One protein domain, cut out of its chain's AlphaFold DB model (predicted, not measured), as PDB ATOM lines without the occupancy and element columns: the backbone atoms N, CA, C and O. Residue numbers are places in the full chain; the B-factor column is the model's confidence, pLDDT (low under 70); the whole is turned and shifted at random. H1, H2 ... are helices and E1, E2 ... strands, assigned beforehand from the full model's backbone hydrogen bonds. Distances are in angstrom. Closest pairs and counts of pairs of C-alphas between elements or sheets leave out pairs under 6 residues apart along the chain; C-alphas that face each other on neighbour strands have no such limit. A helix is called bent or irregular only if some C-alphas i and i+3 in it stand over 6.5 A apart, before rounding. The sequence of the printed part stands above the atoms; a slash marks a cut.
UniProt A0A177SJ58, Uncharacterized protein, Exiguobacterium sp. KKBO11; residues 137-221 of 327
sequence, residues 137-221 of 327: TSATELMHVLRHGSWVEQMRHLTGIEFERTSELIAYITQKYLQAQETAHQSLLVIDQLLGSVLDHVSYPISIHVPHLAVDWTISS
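AT A GLANCE: This is residues 137 to 221 of the 327 residues of an uncharacterized protein of Exiguobacterium sp. KKBO11 (UniProt A0A177SJ58). The model is built as three pairs side by side: the helical hairpin H1 and H2, then H3 and H4 set at a steep tilt to each other, then the strand hairpin E1 and E2 beyond H3 and H4, on the side away from H1 and H2. The four helices touch in a ring, H1 to H2, H2 to H4, H4 to H3 and H3 to H1, while E2 is the farthest element from the mean of the C-alphas. The 85 printed residues hold, in chain order, H1, H2, H3, H4, E1 and E2, with one antiparallel sheet in the order E1, E2. The class is mostly helix. The whole is compact, with a radius of gyration of the C-alphas of 11.8 A and spans of 30 by 28 by 21 A.

HOW THE PARTS SIT: H1, residues 139 to 148, and H2, residues 151 to 158, touch as a hairpin at a shallow tilt of 12 degrees, opposite ways; their closest C-alphas, of Val 145 and Gln 154, are 5.8 A apart. H3, residues 167 to 175, touches H1 at a shallow tilt of 29 degrees, the same way, closest at the C-alphas of Ala 139 and Leu 169, 5.9 A apart. H4, residues 188 to 201, touches H3 at a steep tilt of 54 degrees, opposite ways; the closest C-alphas, of Ile 170 and Val 198, are 6.4 A apart. With residues 190 to 193 alone H4 touches H2, the same way at a tilt of 36 degrees, only just steep; the closest C-alphas, of Met 155 and Val 190, are 6.2 A apart. The helix packing is part aligned, in H1 with H2 and H1 with H3, and part crossed, in H2 with H4 and H3 with H4. H1 and H4 are apart, and so are H2 and H3. E1, residues 206 to 210, and E2, residues 215 to 219, form an antiparallel hairpin; N 208 and O 217 are 2.8 A apart and N 217 and O 208 2.9 A, within hydrogen-bond range. E1 has one pair of C-alphas within 8 A of H4, those of Leu 188 and Val 210, 6.9 A apart. E2 is apart from H1, H2, H3 and H4. In H1, H2 and H3 every O i to N i+4 pair is within hydrogen-bond range; in H4, 6 of 10 are.

IN THESE COORDINATES: H1 begins at C-alpha 139, (22.096, 7.537, -26.662), and is 14.3 A long; H2 measures 10.8 A and H3 11.6 A. H4, 19.7 A long, begins at C-alpha 188, (4.849, 0.141, -33.709), and is irregular: C-alphas 197 and 200 are 7.7 A apart. E1 is 13.3 A long, and E2, 12.9 A, ends at C-alpha 219, (11.856, -13.021, -36.191).

THE WHOLE: The two C-alphas farthest apart, of Ser 138 and Ala 214, are 31.3 A apart. The printed part has no cut. The link from H3 to H4, residues 176 to 187, is long. The mean pLDDT of the printed part is 85.2; residues 159 to 162 are under 70.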
ATOM      1  N   THR A 137      21.439  12.576 -31.895       74.62
ATOM      2  CA  THR A 137      20.756  12.393 -30.610       74.62
ATOM      3  C   THR A 137      21.646  11.544 -29.713       74.62
ATOM      4  O   THR A 137      22.103  10.464 -30.114       74.62
ATOM      5  N   SER A 138      21.880  12.007 -28.485       85.00
ATOM      6  CA  SER A 138      22.660  11.226 -27.526       85.00
ATOM      7  C   SER A 138      21.939   9.919 -27.190       85.00
ATOM      8  O   SER A 138      20.709   9.874 -27.079       85.00
ATOM      9  N   ALA A 139      22.692   8.836 -26.985       85.69
ATOM     10  CA  ALA A 139      22.096   7.537 -26.662       85.69
ATOM     11  C   ALA A 139      21.248   7.587 -25.380       85.69
ATOM     12  O   ALA A 139      20.196   6.956 -25.278       85.69
ATOM     13  N   THR A 140      21.705   8.368 -24.402       89.25
ATOM     14  CA  THR A 140      21.034   8.575 -23.119       89.25
ATOM     15  C   THR A 140      19.710   9.315 -23.262       89.25
ATOM     16  O   THR A 140      18.737   8.965 -22.595       89.25
ATOM     17  N   GLU A 141      19.659  10.314 -24.142       89.88
ATOM     18  CA  GLU A 141      18.450  11.088 -24.416       89.88
ATOM     19  C   GLU A 141      17.433  10.242 -25.170       89.88
ATOM     20  O   GLU A 141      16.286  10.151 -24.739       89.88
ATOM     21  N   LEU A 142      17.861   9.524 -26.213       89.56
ATOM     22  CA  LEU A 142      16.963   8.638 -26.946       89.56
ATOM     23  C   LEU A 142      16.396   7.539 -26.039       89.56
ATOM     24  O   LEU A 142      15.198   7.277 -26.066       89.56
ATOM     25  N   MET A 143      17.220   6.933 -25.180       93.12
ATOM     26  CA  MET A 143      16.744   5.944 -24.210       93.12
ATOM     27  C   MET A 143      15.726   6.545 -23.230       93.12
ATOM     28  O   MET A 143      14.713   5.912 -22.935       93.12
ATOM     29  N   HIS A 144      15.963   7.766 -22.738       94.12
ATOM     30  CA  HIS A 144      15.011   8.468 -21.876       94.12
ATOM     31  C   HIS A 144      13.678   8.724 -22.596       94.12
ATOM     32  O   HIS A 144      12.611   8.472 -22.035       94.12
ATOM     33  N   VAL A 145      13.733   9.170 -23.852       92.06
ATOM     34  CA  VAL A 145      12.553   9.445 -24.678       92.06
ATOM     35  C   VAL A 145      11.779   8.161 -24.991       92.06
ATOM     36  O   VAL A 145      10.570   8.132 -24.798       92.06
ATOM     37  N   LEU A 146      12.441   7.068 -25.377       93.81
ATOM     38  CA  LEU A 146      11.786   5.769 -25.605       93.81
ATOM     39  C   LEU A 146      11.162   5.175 -24.330       93.81
ATOM     40  O   LEU A 146      10.262   4.335 -24.392       93.81
ATOM     41  N   ARG A 147      11.665   5.563 -23.154       95.69
ATOM     42  CA  ARG A 147      11.151   5.121 -21.853       95.69
ATOM     43  C   ARG A 147       9.935   5.922 -21.399       95.69
ATOM     44  O   ARG A 147       8.978   5.335 -20.895       95.69
ATOM     45  N   HIS A 148       9.971   7.243 -21.550       95.31
ATOM     46  CA  HIS A 148       9.016   8.147 -20.898       95.31
ATOM     47  C   HIS A 148       8.227   9.047 -21.849       95.31
ATOM     48  O   HIS A 148       7.179   9.554 -21.454       95.31
ATOM     49  N   GLY A 149       8.723   9.271 -23.062       90.62
ATOM     50  CA  GLY A 149       8.117  10.179 -24.025       90.62
ATOM     51  C   GLY A 149       6.827   9.625 -24.618       90.62
ATOM     52  O   GLY A 149       6.635   8.413 -24.722       90.62
ATOM     53  N   SER A 150       5.953  10.526 -25.041       89.69
ATOM     54  CA  SER A 150       4.810  10.246 -25.911       89.69
ATOM     55  C   SER A 150       5.253   9.722 -27.284       89.69
ATOM     56  O   SER A 150       6.403   9.899 -27.688       89.69
ATOM     57  N   TRP A 151       4.329   9.131 -28.049       84.88
ATOM     58  CA  TRP A 151       4.597   8.722 -29.437       84.88
ATOM     59  C   TRP A 151       5.131   9.876 -30.294       84.88
ATOM     60  O   TRP A 151       6.065   9.690 -31.071       84.88
ATOM     61  N   VAL A 152       4.583  11.079 -30.091       79.94
ATOM     62  CA  VAL A 152       4.999  12.308 -30.777       79.94
ATOM     63  C   VAL A 152       6.464  12.632 -30.478       79.94
ATOM     64  O   VAL A 152       7.259  12.865 -31.386       79.94
ATOM     65  N   GLU A 153       6.845  12.622 -29.200       85.50
ATOM     66  CA  GLU A 153       8.219  12.907 -28.776       85.50
ATOM     67  C   GLU A 153       9.198  11.848 -29.280       85.50
ATOM     68  O   GLU A 153      10.263  12.197 -29.783       85.50
ATOM     69  N   GLN A 154       8.836  10.567 -29.197       85.56
ATOM     70  CA  GLN A 154       9.683   9.472 -29.673       85.56
ATOM     71  C   GLN A 154       9.963   9.570 -31.169       85.56
ATOM     72  O   GLN A 154      11.119   9.521 -31.585       85.56
ATOM     73  N   MET A 155       8.921   9.771 -31.972       75.94
ATOM     74  CA  MET A 155       9.068   9.891 -33.417       75.94
ATOM     75  C   MET A 155       9.849  11.154 -33.805       75.94
ATOM     76  O   MET A 155      10.731  11.056 -34.654       75.94
ATOM     77  N   ARG A 156       9.644  12.301 -33.134       76.06
ATOM     78  CA  ARG A 156      10.446  13.527 -33.363       76.06
ATOM     79  C   ARG A 156      11.950  13.291 -33.211       76.06
ATOM     80  O   ARG A 156      12.730  13.794 -34.015       76.06
ATOM     81  N   HIS A 157      12.358  12.502 -32.217       76.06
ATOM     82  CA  HIS A 157      13.775  12.192 -31.978       76.06
ATOM     83  C   HIS A 157      14.366  11.204 -32.993       76.06
ATOM     84  O   HIS A 157      15.587  11.094 -33.096       76.06
ATOM     85  N   LEU A 158      13.519  10.490 -33.739       70.94
ATOM     86  CA  LEU A 158      13.925   9.531 -34.768       70.94
ATOM     87  C   LEU A 158      13.822  10.104 -36.188       70.94
ATOM     88  O   LEU A 158      14.491   9.624 -37.106       70.94
ATOM     89  N   THR A 159      13.039  11.166 -36.390       58.94
ATOM     90  CA  THR A 159      12.913  11.847 -37.680       58.94
ATOM     91  C   THR A 159      14.139  12.696 -38.006       58.94
ATOM     92  O   THR A 159      14.236  13.858 -37.628       58.94
ATOM     93  N   GLY A 160      15.064  12.139 -38.792       51.41
ATOM     94  CA  GLY A 160      16.136  12.904 -39.442       51.41
ATOM     95  C   GLY A 160      17.389  13.157 -38.600       51.41
ATOM     96  O   GLY A 160      18.260  13.899 -39.058       51.41
ATOM     97  N   ILE A 161      17.494  12.520 -37.432       51.00
ATOM     98  CA  ILE A 161      18.637  12.611 -36.518       51.00
ATOM     99  C   ILE A 161      19.310  11.232 -36.457       51.00
ATOM    100  O   ILE A 161      18.649  10.211 -36.252       51.00
ATOM    101  N   GLU A 162      20.622  11.165 -36.700       63.47
ATOM    102  CA  GLU A 162      21.377   9.945 -36.380       63.47
ATOM    103  C   GLU A 162      21.470   9.838 -34.853       63.47
ATOM    104  O   GLU A 162      21.506  10.852 -34.171       63.47
ATOM    105  N   PHE A 163      21.494   8.642 -34.278       72.00
ATOM    106  CA  PHE A 163      21.667   8.496 -32.831       72.00
ATOM    107  C   PHE A 163      22.916   7.690 -32.514       72.00
ATOM    108  O   PHE A 163      23.326   6.802 -33.272       72.00
ATOM    109  N   GLU A 164      23.526   8.001 -31.375       78.75
ATOM    110  CA  GLU A 164      24.685   7.271 -30.885       78.75
ATOM    111  C   GLU A 164      24.318   5.811 -30.592       78.75
ATOM    112  O   GLU A 164      23.420   5.513 -29.806       78.75
ATOM    113  N   ARG A 165      25.035   4.869 -31.210       81.62
ATOM    114  CA  ARG A 165      24.802   3.429 -31.030       81.62
ATOM    115  C   ARG A 165      25.654   2.893 -29.888       81.62
ATOM    116  O   ARG A 165      26.707   2.299 -30.113       81.62
ATOM    117  N   THR A 166      25.219   3.124 -28.655       86.19
ATOM    118  CA  THR A 166      25.850   2.514 -27.477       86.19
ATOM    119  C   THR A 166      25.268   1.128 -27.211       86.19
ATOM    120  O   THR A 166      24.098   0.867 -27.493       86.19
ATOM    121  N   SER A 167      26.062   0.227 -26.629       87.06
ATOM    122  CA  SER A 167      25.581  -1.109 -26.243       87.06
ATOM    123  C   SER A 167      24.384  -1.046 -25.288       87.06
ATOM    124  O   SER A 167      23.507  -1.898 -25.351       87.06
ATOM    125  N   GLU A 168      24.327  -0.018 -24.439       91.50
ATOM    126  CA  GLU A 168      23.240   0.227 -23.486       91.50
ATOM    127  C   GLU A 168      21.929   0.580 -24.192       91.50
ATOM    128  O   GLU A 168      20.900  -0.025 -23.900       91.50
ATOM    129  N   LEU A 169      21.965   1.502 -25.163       91.19
ATOM    130  CA  LEU A 169      20.789   1.861 -25.954       91.19
ATOM    131  C   LEU A 169      20.291   0.665 -26.766       91.19
ATOM    132  O   LEU A 169      19.095   0.397 -26.795       91.19
ATOM    133  N   ILE A 170      21.197  -0.071 -27.412       90.25
ATOM    134  CA  ILE A 170      20.819  -1.248 -28.194       90.25
ATOM    135  C   ILE A 170      20.195  -2.325 -27.300       90.25
ATOM    136  O   ILE A 170      19.160  -2.892 -27.654       90.25
ATOM    137  N   ALA A 171      20.788  -2.598 -26.133       91.06
ATOM    138  CA  ALA A 171      20.220  -3.528 -25.165       91.06
ATOM    139  C   ALA A 171      18.836  -3.061 -24.698       91.06
ATOM    140  O   ALA A 171      17.911  -3.865 -24.634       91.06
ATOM    141  N   TYR A 172      18.662  -1.762 -24.445       94.56
ATOM    142  CA  TYR A 172      17.363  -1.200 -24.098       94.56
ATOM    143  C   TYR A 172      16.338  -1.380 -25.227       94.56
ATOM    144  O   TYR A 172      15.246  -1.881 -24.975       94.56
ATOM    145  N   ILE A 173      16.680  -1.042 -26.475       92.62
ATOM    146  CA  ILE A 173      15.765  -1.212 -27.611       92.62
ATOM    147  C   ILE A 173      15.341  -2.680 -27.712       92.62
ATOM    148  O   ILE A 173      14.155  -2.990 -27.662       92.62
ATOM    149  N   THR A 174      16.313  -3.587 -27.785       90.44
ATOM    150  CA  THR A 174      16.079  -5.004 -28.099       90.44
ATOM    151  C   THR A 174      15.437  -5.793 -26.959       90.44
ATOM    152  O   THR A 174      14.574  -6.628 -27.211       90.44
ATOM    153  N   GLN A 175      15.821  -5.532 -25.707       91.12
ATOM    154  CA  GLN A 175      15.372  -6.315 -24.550       91.12
ATOM    155  C   GLN A 175      14.204  -5.670 -23.804       91.12
ATOM    156  O   GLN A 175      13.505  -6.365 -23.067       91.12
ATOM    157  N   LYS A 176      14.015  -4.352 -23.943       94.38
ATOM    158  CA  LYS A 176      12.994  -3.599 -23.205       94.38
ATOM    159  C   LYS A 176      11.939  -3.033 -24.136       94.38
ATOM    160  O   LYS A 176      10.793  -3.472 -24.088       94.38
ATOM    161  N   TYR A 177      12.334  -2.128 -25.028       95.31
ATOM    162  CA  TYR A 177      11.387  -1.387 -25.853       95.31
ATOM    163  C   TYR A 177      10.601  -2.287 -26.814       95.31
ATOM    164  O   TYR A 177       9.381  -2.184 -26.858       95.31
ATOM    165  N   LEU A 178      11.248  -3.223 -27.522       92.81
ATOM    166  CA  LEU A 178      10.558  -4.173 -28.415       92.81
ATOM    167  C   LEU A 178       9.629  -5.147 -27.676       92.81
ATOM    168  O   LEU A 178       8.727  -5.712 -28.281       92.81
ATOM    169  N   GLN A 179       9.832  -5.326 -26.373       93.69
ATOM    170  CA  GLN A 179       9.072  -6.238 -25.512       93.69
ATOM    171  C   GLN A 179       8.005  -5.513 -24.677       93.69
ATOM    172  O   GLN A 179       7.468  -6.095 -23.735       93.69
ATOM    173  N   ALA A 180       7.749  -4.231 -24.959       93.12
ATOM    174  CA  ALA A 180       6.879  -3.359 -24.169       93.12
ATOM    175  C   ALA A 180       7.258  -3.283 -22.671       93.12
ATOM    176  O   ALA A 180       6.411  -3.043 -21.810       93.12
ATOM    177  N   GLN A 181       8.535  -3.487 -22.333       93.12
ATOM    178  CA  GLN A 181       9.028  -3.396 -20.960       93.12
ATOM    179  C   GLN A 181       9.671  -2.039 -20.711       93.12
ATOM    180  O   GLN A 181      10.415  -1.534 -21.547       93.12
ATOM    181  N   GLU A 182       9.437  -1.488 -19.519       91.56
ATOM    182  CA  GLU A 182      10.015  -0.205 -19.103       91.56
ATOM    183  C   GLU A 182       9.768   0.918 -20.124       91.56
ATOM    184  O   GLU A 182      10.622   1.771 -20.303       91.56
ATOM    185  N   THR A 183       8.615   0.934 -20.793       92.62
ATOM    186  CA  THR A 183       8.221   2.005 -21.716       92.62
ATOM    187  C   THR A 183       6.786   2.428 -21.428       92.62
ATOM    188  O   THR A 183       5.917   1.587 -21.198       92.62
ATOM    189  N   ALA A 184       6.545   3.738 -21.371       90.31
ATOM    190  CA  ALA A 184       5.220   4.296 -21.107       90.31
ATOM    191  C   ALA A 184       4.311   4.271 -22.348       90.31
ATOM    192  O   ALA A 184       3.110   4.035 -22.228       90.31
ATOM    193  N   HIS A 185       4.884   4.508 -23.532       90.12
ATOM    194  CA  HIS A 185       4.149   4.676 -24.787       90.12
ATOM    195  C   HIS A 185       4.880   3.983 -25.937       90.12
ATOM    196  O   HIS A 185       5.461   4.636 -26.796       90.12
ATOM    197  N   GLN A 186       4.876   2.654 -25.966       93.06
ATOM    198  CA  GLN A 186       5.447   1.918 -27.094       93.06
ATOM    199  C   GLN A 186       4.669   2.235 -28.382       93.06
ATOM    200  O   GLN A 186       3.442   2.317 -28.351       93.06
ATOM    201  N   SER A 187       5.370   2.409 -29.497       87.56
ATOM    202  CA  SER A 187       4.784   2.625 -30.823       87.56
ATOM    203  C   SER A 187       5.343   1.630 -31.826       87.56
ATOM    204  O   SER A 187       6.557   1.429 -31.899       87.56
ATOM    205  N   LEU A 188       4.462   1.050 -32.638       85.25
ATOM    206  CA  LEU A 188       4.849   0.141 -33.709       85.25
ATOM    207  C   LEU A 188       5.543   0.869 -34.869       85.25
ATOM    208  O   LEU A 188       6.482   0.331 -35.452       85.25
ATOM    209  N   LEU A 189       5.162   2.121 -35.148       80.56
ATOM    210  CA  LEU A 189       5.868   2.974 -36.115       80.56
ATOM    211  C   LEU A 189       7.304   3.289 -35.666       80.56
ATOM    212  O   LEU A 189       8.225   3.279 -36.484       80.56
ATOM    213  N   VAL A 190       7.503   3.530 -34.365       84.25
ATOM    214  CA  VAL A 190       8.839   3.711 -33.776       84.25
ATOM    215  C   VAL A 190       9.654   2.422 -33.887       84.25
ATOM    216  O   VAL A 190      10.824   2.467 -34.266       84.25
ATOM    217  N   ILE A 191       9.050   1.268 -33.585       86.56
ATOM    218  CA  ILE A 191       9.708  -0.040 -33.710       86.56
ATOM    219  C   ILE A 191      10.224  -0.242 -35.133       86.56
ATOM    220  O   ILE A 191      11.413  -0.501 -35.306       86.56
ATOM    221  N   ASP A 192       9.372  -0.039 -36.137       80.56
ATOM    222  CA  ASP A 192       9.720  -0.167 -37.554       80.56
ATOM    223  C   ASP A 192      10.955   0.673 -37.939       80.56
ATOM    224  O   ASP A 192      11.885   0.184 -38.580       80.56
ATOM    225  N   GLN A 193      11.038   1.919 -37.455       76.69
ATOM    226  CA  GLN A 193      12.203   2.783 -37.690       76.69
ATOM    227  C   GLN A 193      13.480   2.299 -36.979       76.69
ATOM    228  O   GLN A 193      14.596   2.492 -37.480       76.69
ATOM    229  N   LEU A 194      13.343   1.682 -35.806       80.94
ATOM    230  CA  LEU A 194      14.469   1.198 -35.009       80.94
ATOM    231  C   LEU A 194      15.040  -0.125 -35.529       80.94
ATOM    232  O   LEU A 194      16.249  -0.337 -35.395       80.94
ATOM    233  N   LEU A 195      14.221  -0.990 -36.139       77.31
ATOM    234  CA  LEU A 195      14.618  -2.340 -36.563       77.31
ATOM    235  C   LEU A 195      15.861  -2.341 -37.461       77.31
ATOM    236  O   LEU A 195      16.828  -3.053 -37.184       77.31
ATOM    237  N   GLY A 196      15.904  -1.463 -38.465       72.50
ATOM    238  CA  GLY A 196      17.064  -1.340 -39.356       72.50
ATOM    239  C   GLY A 196      18.336  -0.805 -38.681       72.50
ATOM    240  O   GLY A 196      19.413  -0.838 -39.269       72.50
ATOM    241  N   SER A 197      18.244  -0.273 -37.459       71.69
ATOM    242  CA  SER A 197      19.389   0.274 -36.716       71.69
ATOM    243  C   SER A 197      19.949  -0.689 -35.666       71.69
ATOM    244  O   SER A 197      21.071  -0.482 -35.205       71.69
ATOM    245  N   VAL A 198      19.200  -1.733 -35.302       72.56
ATOM    246  CA  VAL A 198      19.626  -2.749 -34.323       72.56
ATOM    247  C   VAL A 198      20.048  -4.070 -34.966       72.56
ATOM    248  O   VAL A 198      20.600  -4.918 -34.274       72.56
ATOM    249  N   LEU A 199      19.847  -4.225 -36.274       76.81
ATOM    250  CA  LEU A 199      20.044  -5.466 -37.030       76.81
ATOM    251  C   LEU A 199      21.389  -6.171 -36.765       76.81
ATOM    252  O   LEU A 199      21.417  -7.364 -36.482       76.81
ATOM    253  N   ASP A 200      22.500  -5.431 -36.768       76.19
ATOM    254  CA  ASP A 200      23.846  -5.990 -36.537       76.19
ATOM    255  C   ASP A 200      24.155  -6.316 -35.064       76.19
ATOM    256  O   ASP A 200      25.230  -6.824 -34.739       76.19
ATOM    257  N   HIS A 201      23.248  -5.981 -34.149       76.88
ATOM    258  CA  HIS A 201      23.491  -6.014 -32.710       76.88
ATOM    259  C   HIS A 201      22.444  -6.817 -31.926       76.88
ATOM    260  O   HIS A 201      22.506  -6.889 -30.697       76.88
ATOM    261  N   VAL A 202      21.489  -7.426 -32.627       78.75
ATOM    262  CA  VAL A 202      20.452  -8.288 -32.063       78.75
ATOM    263  C   VAL A 202      20.978  -9.713 -31.902       78.75
ATOM    264  O   VAL A 202      21.673 -10.245 -32.763       78.75
ATOM    265  N   SER A 203      20.602 -10.357 -30.796       84.62
ATOM    266  CA  SER A 203      20.680 -11.815 -30.672       84.62
ATOM    267  C   SER A 203      19.345 -12.416 -31.095       84.62
ATOM    268  O   SER A 203      18.314 -12.048 -30.539       84.62
ATOM    269  N   TYR A 204      19.372 -13.315 -32.077       85.81
ATOM    270  CA  TYR A 204      18.180 -13.981 -32.599       85.81
ATOM    271  C   TYR A 204      17.887 -15.298 -31.846       85.81
ATOM    272  O   TYR A 204      18.833 -15.943 -31.377       85.81
ATOM    273  N   PRO A 205      16.614 -15.724 -31.730       90.38
ATOM    274  CA  PRO A 205      15.414 -15.057 -32.243       90.38
ATOM    275  C   PRO A 205      15.086 -13.781 -31.460       90.38
ATOM    276  O   PRO A 205      15.349 -13.696 -30.259       90.38
ATOM    277  N   ILE A 206      14.494 -12.803 -32.144       89.69
ATOM    278  CA  ILE A 206      13.980 -11.587 -31.515       89.69
ATOM    279  C   ILE A 206      12.461 -11.589 -31.574       89.69
ATOM    280  O   ILE A 206      11.871 -11.822 -32.629       89.69
ATOM    281  N   SER A 207      11.832 -11.323 -30.435       90.88
ATOM    282  CA  SER A 207      10.387 -11.138 -30.371       90.88
ATOM    283  C   SER A 207      10.054  -9.647 -30.303       90.88
ATOM    284  O   SER A 207      10.808  -8.847 -29.742       90.88
ATOM    285  N   ILE A 208       8.934  -9.272 -30.900       92.31
ATOM    286  CA  ILE A 208       8.382  -7.922 -30.885       92.31
ATOM    287  C   ILE A 208       6.962  -8.060 -30.373       92.31
ATOM    288  O   ILE A 208       6.139  -8.714 -31.001       92.31
ATOM    289  N   HIS A 209       6.684  -7.449 -29.231       93.62
ATOM    290  CA  HIS A 209       5.383  -7.506 -28.592       93.62
ATOM    291  C   HIS A 209       4.833  -6.093 -28.445       93.62
ATOM    292  O   HIS A 209       5.465  -5.258 -27.796       93.62
ATOM    293  N   VAL A 210       3.664  -5.841 -29.038       92.44
ATOM    294  CA  VAL A 210       2.951  -4.561 -28.967       92.44
ATOM    295  C   VAL A 210       1.535  -4.793 -28.425       92.44
ATOM    296  O   VAL A 210       0.599  -5.039 -29.196       92.44
ATOM    297  N   PRO A 211       1.356  -4.748 -27.087       89.31
ATOM    298  CA  PRO A 211       0.133  -5.201 -26.430       89.31
ATOM    299  C   PRO A 211      -1.119  -4.432 -26.856       89.31
ATOM    300  O   PRO A 211      -2.177  -5.033 -27.036       89.31
ATOM    301  N   HIS A 212      -1.021  -3.108 -27.026       85.69
ATOM    302  CA  HIS A 212      -2.177  -2.262 -27.351       85.69
ATOM    303  C   HIS A 212      -2.705  -2.471 -28.774       85.69
ATOM    304  O   HIS A 212      -3.838  -2.088 -29.044       85.69
ATOM    305  N   LEU A 213      -1.921  -3.109 -29.649       86.12
ATOM    306  CA  LEU A 213      -2.318  -3.473 -31.013       86.12
ATOM    307  C   LEU A 213      -2.552  -4.983 -31.179       86.12
ATOM    308  O   LEU A 213      -2.846  -5.429 -32.283       86.12
ATOM    309  N   ALA A 214      -2.410  -5.769 -30.101       87.56
ATOM    310  CA  ALA A 214      -2.432  -7.234 -30.128       87.56
ATOM    311  C   ALA A 214      -1.454  -7.844 -31.154       87.56
ATOM    312  O   ALA A 214      -1.747  -8.858 -31.785       87.56
ATOM    313  N   VAL A 215      -0.291  -7.211 -31.310       88.75
ATOM    314  CA  VAL A 215       0.768  -7.638 -32.224       88.75
ATOM    315  C   VAL A 215       1.831  -8.412 -31.449       88.75
ATOM    316  O   VAL A 215       2.340  -7.942 -30.430       88.75
ATOM    317  N   ASP A 216       2.173  -9.592 -31.954       91.56
ATOM    318  CA  ASP A 216       3.260 -10.431 -31.459       91.56
ATOM    319  C   ASP A 216       3.966 -11.040 -32.668       91.56
ATOM    320  O   ASP A 216       3.343 -11.767 -33.437       91.56
ATOM    321  N   TRP A 217       5.232 -10.684 -32.875       90.75
ATOM    322  CA  TRP A 217       6.054 -11.213 -33.957       90.75
ATOM    323  C   TRP A 217       7.283 -11.884 -33.388       90.75
ATOM    324  O   TRP A 217       7.916 -11.379 -32.460       90.75
ATOM    325  N   THR A 218       7.691 -12.978 -34.015       91.00
ATOM    326  CA  THR A 218       8.994 -13.586 -33.758       91.00
ATOM    327  C   THR A 218       9.779 -13.669 -35.051       91.00
ATOM    328  O   THR A 218       9.368 -14.320 -36.006       91.00
ATOM    329  N   ILE A 219      10.936 -13.018 -35.062       88.94
ATOM    330  CA  ILE A 219      11.856 -13.021 -36.191       88.94
ATOM    331  C   ILE A 219      13.008 -13.956 -35.836       88.94
ATOM    332  O   ILE A 219      13.706 -13.758 -34.834       88.94
ATOM    333  N   SER A 220      13.166 -15.018 -36.625       90.50
ATOM    334  CA  SER A 220      14.008 -16.157 -36.249       90.50
ATOM    335  C   SER A 220      15.475 -15.935 -36.581       90.50
ATOM    336  O   SER A 220      16.341 -16.445 -35.870       90.50
ATOM    337  N   SER A 221      15.754 -15.179 -37.640       89.69
ATOM    338  CA  SER A 221      17.104 -14.935 -38.134       89.69
ATOM    339  C   SER A 221      17.321 -13.480 -38.557       89.69
ATOM    340  O   SER A 221      16.386 -12.683 -38.672       89.69
TER     341      SER A 221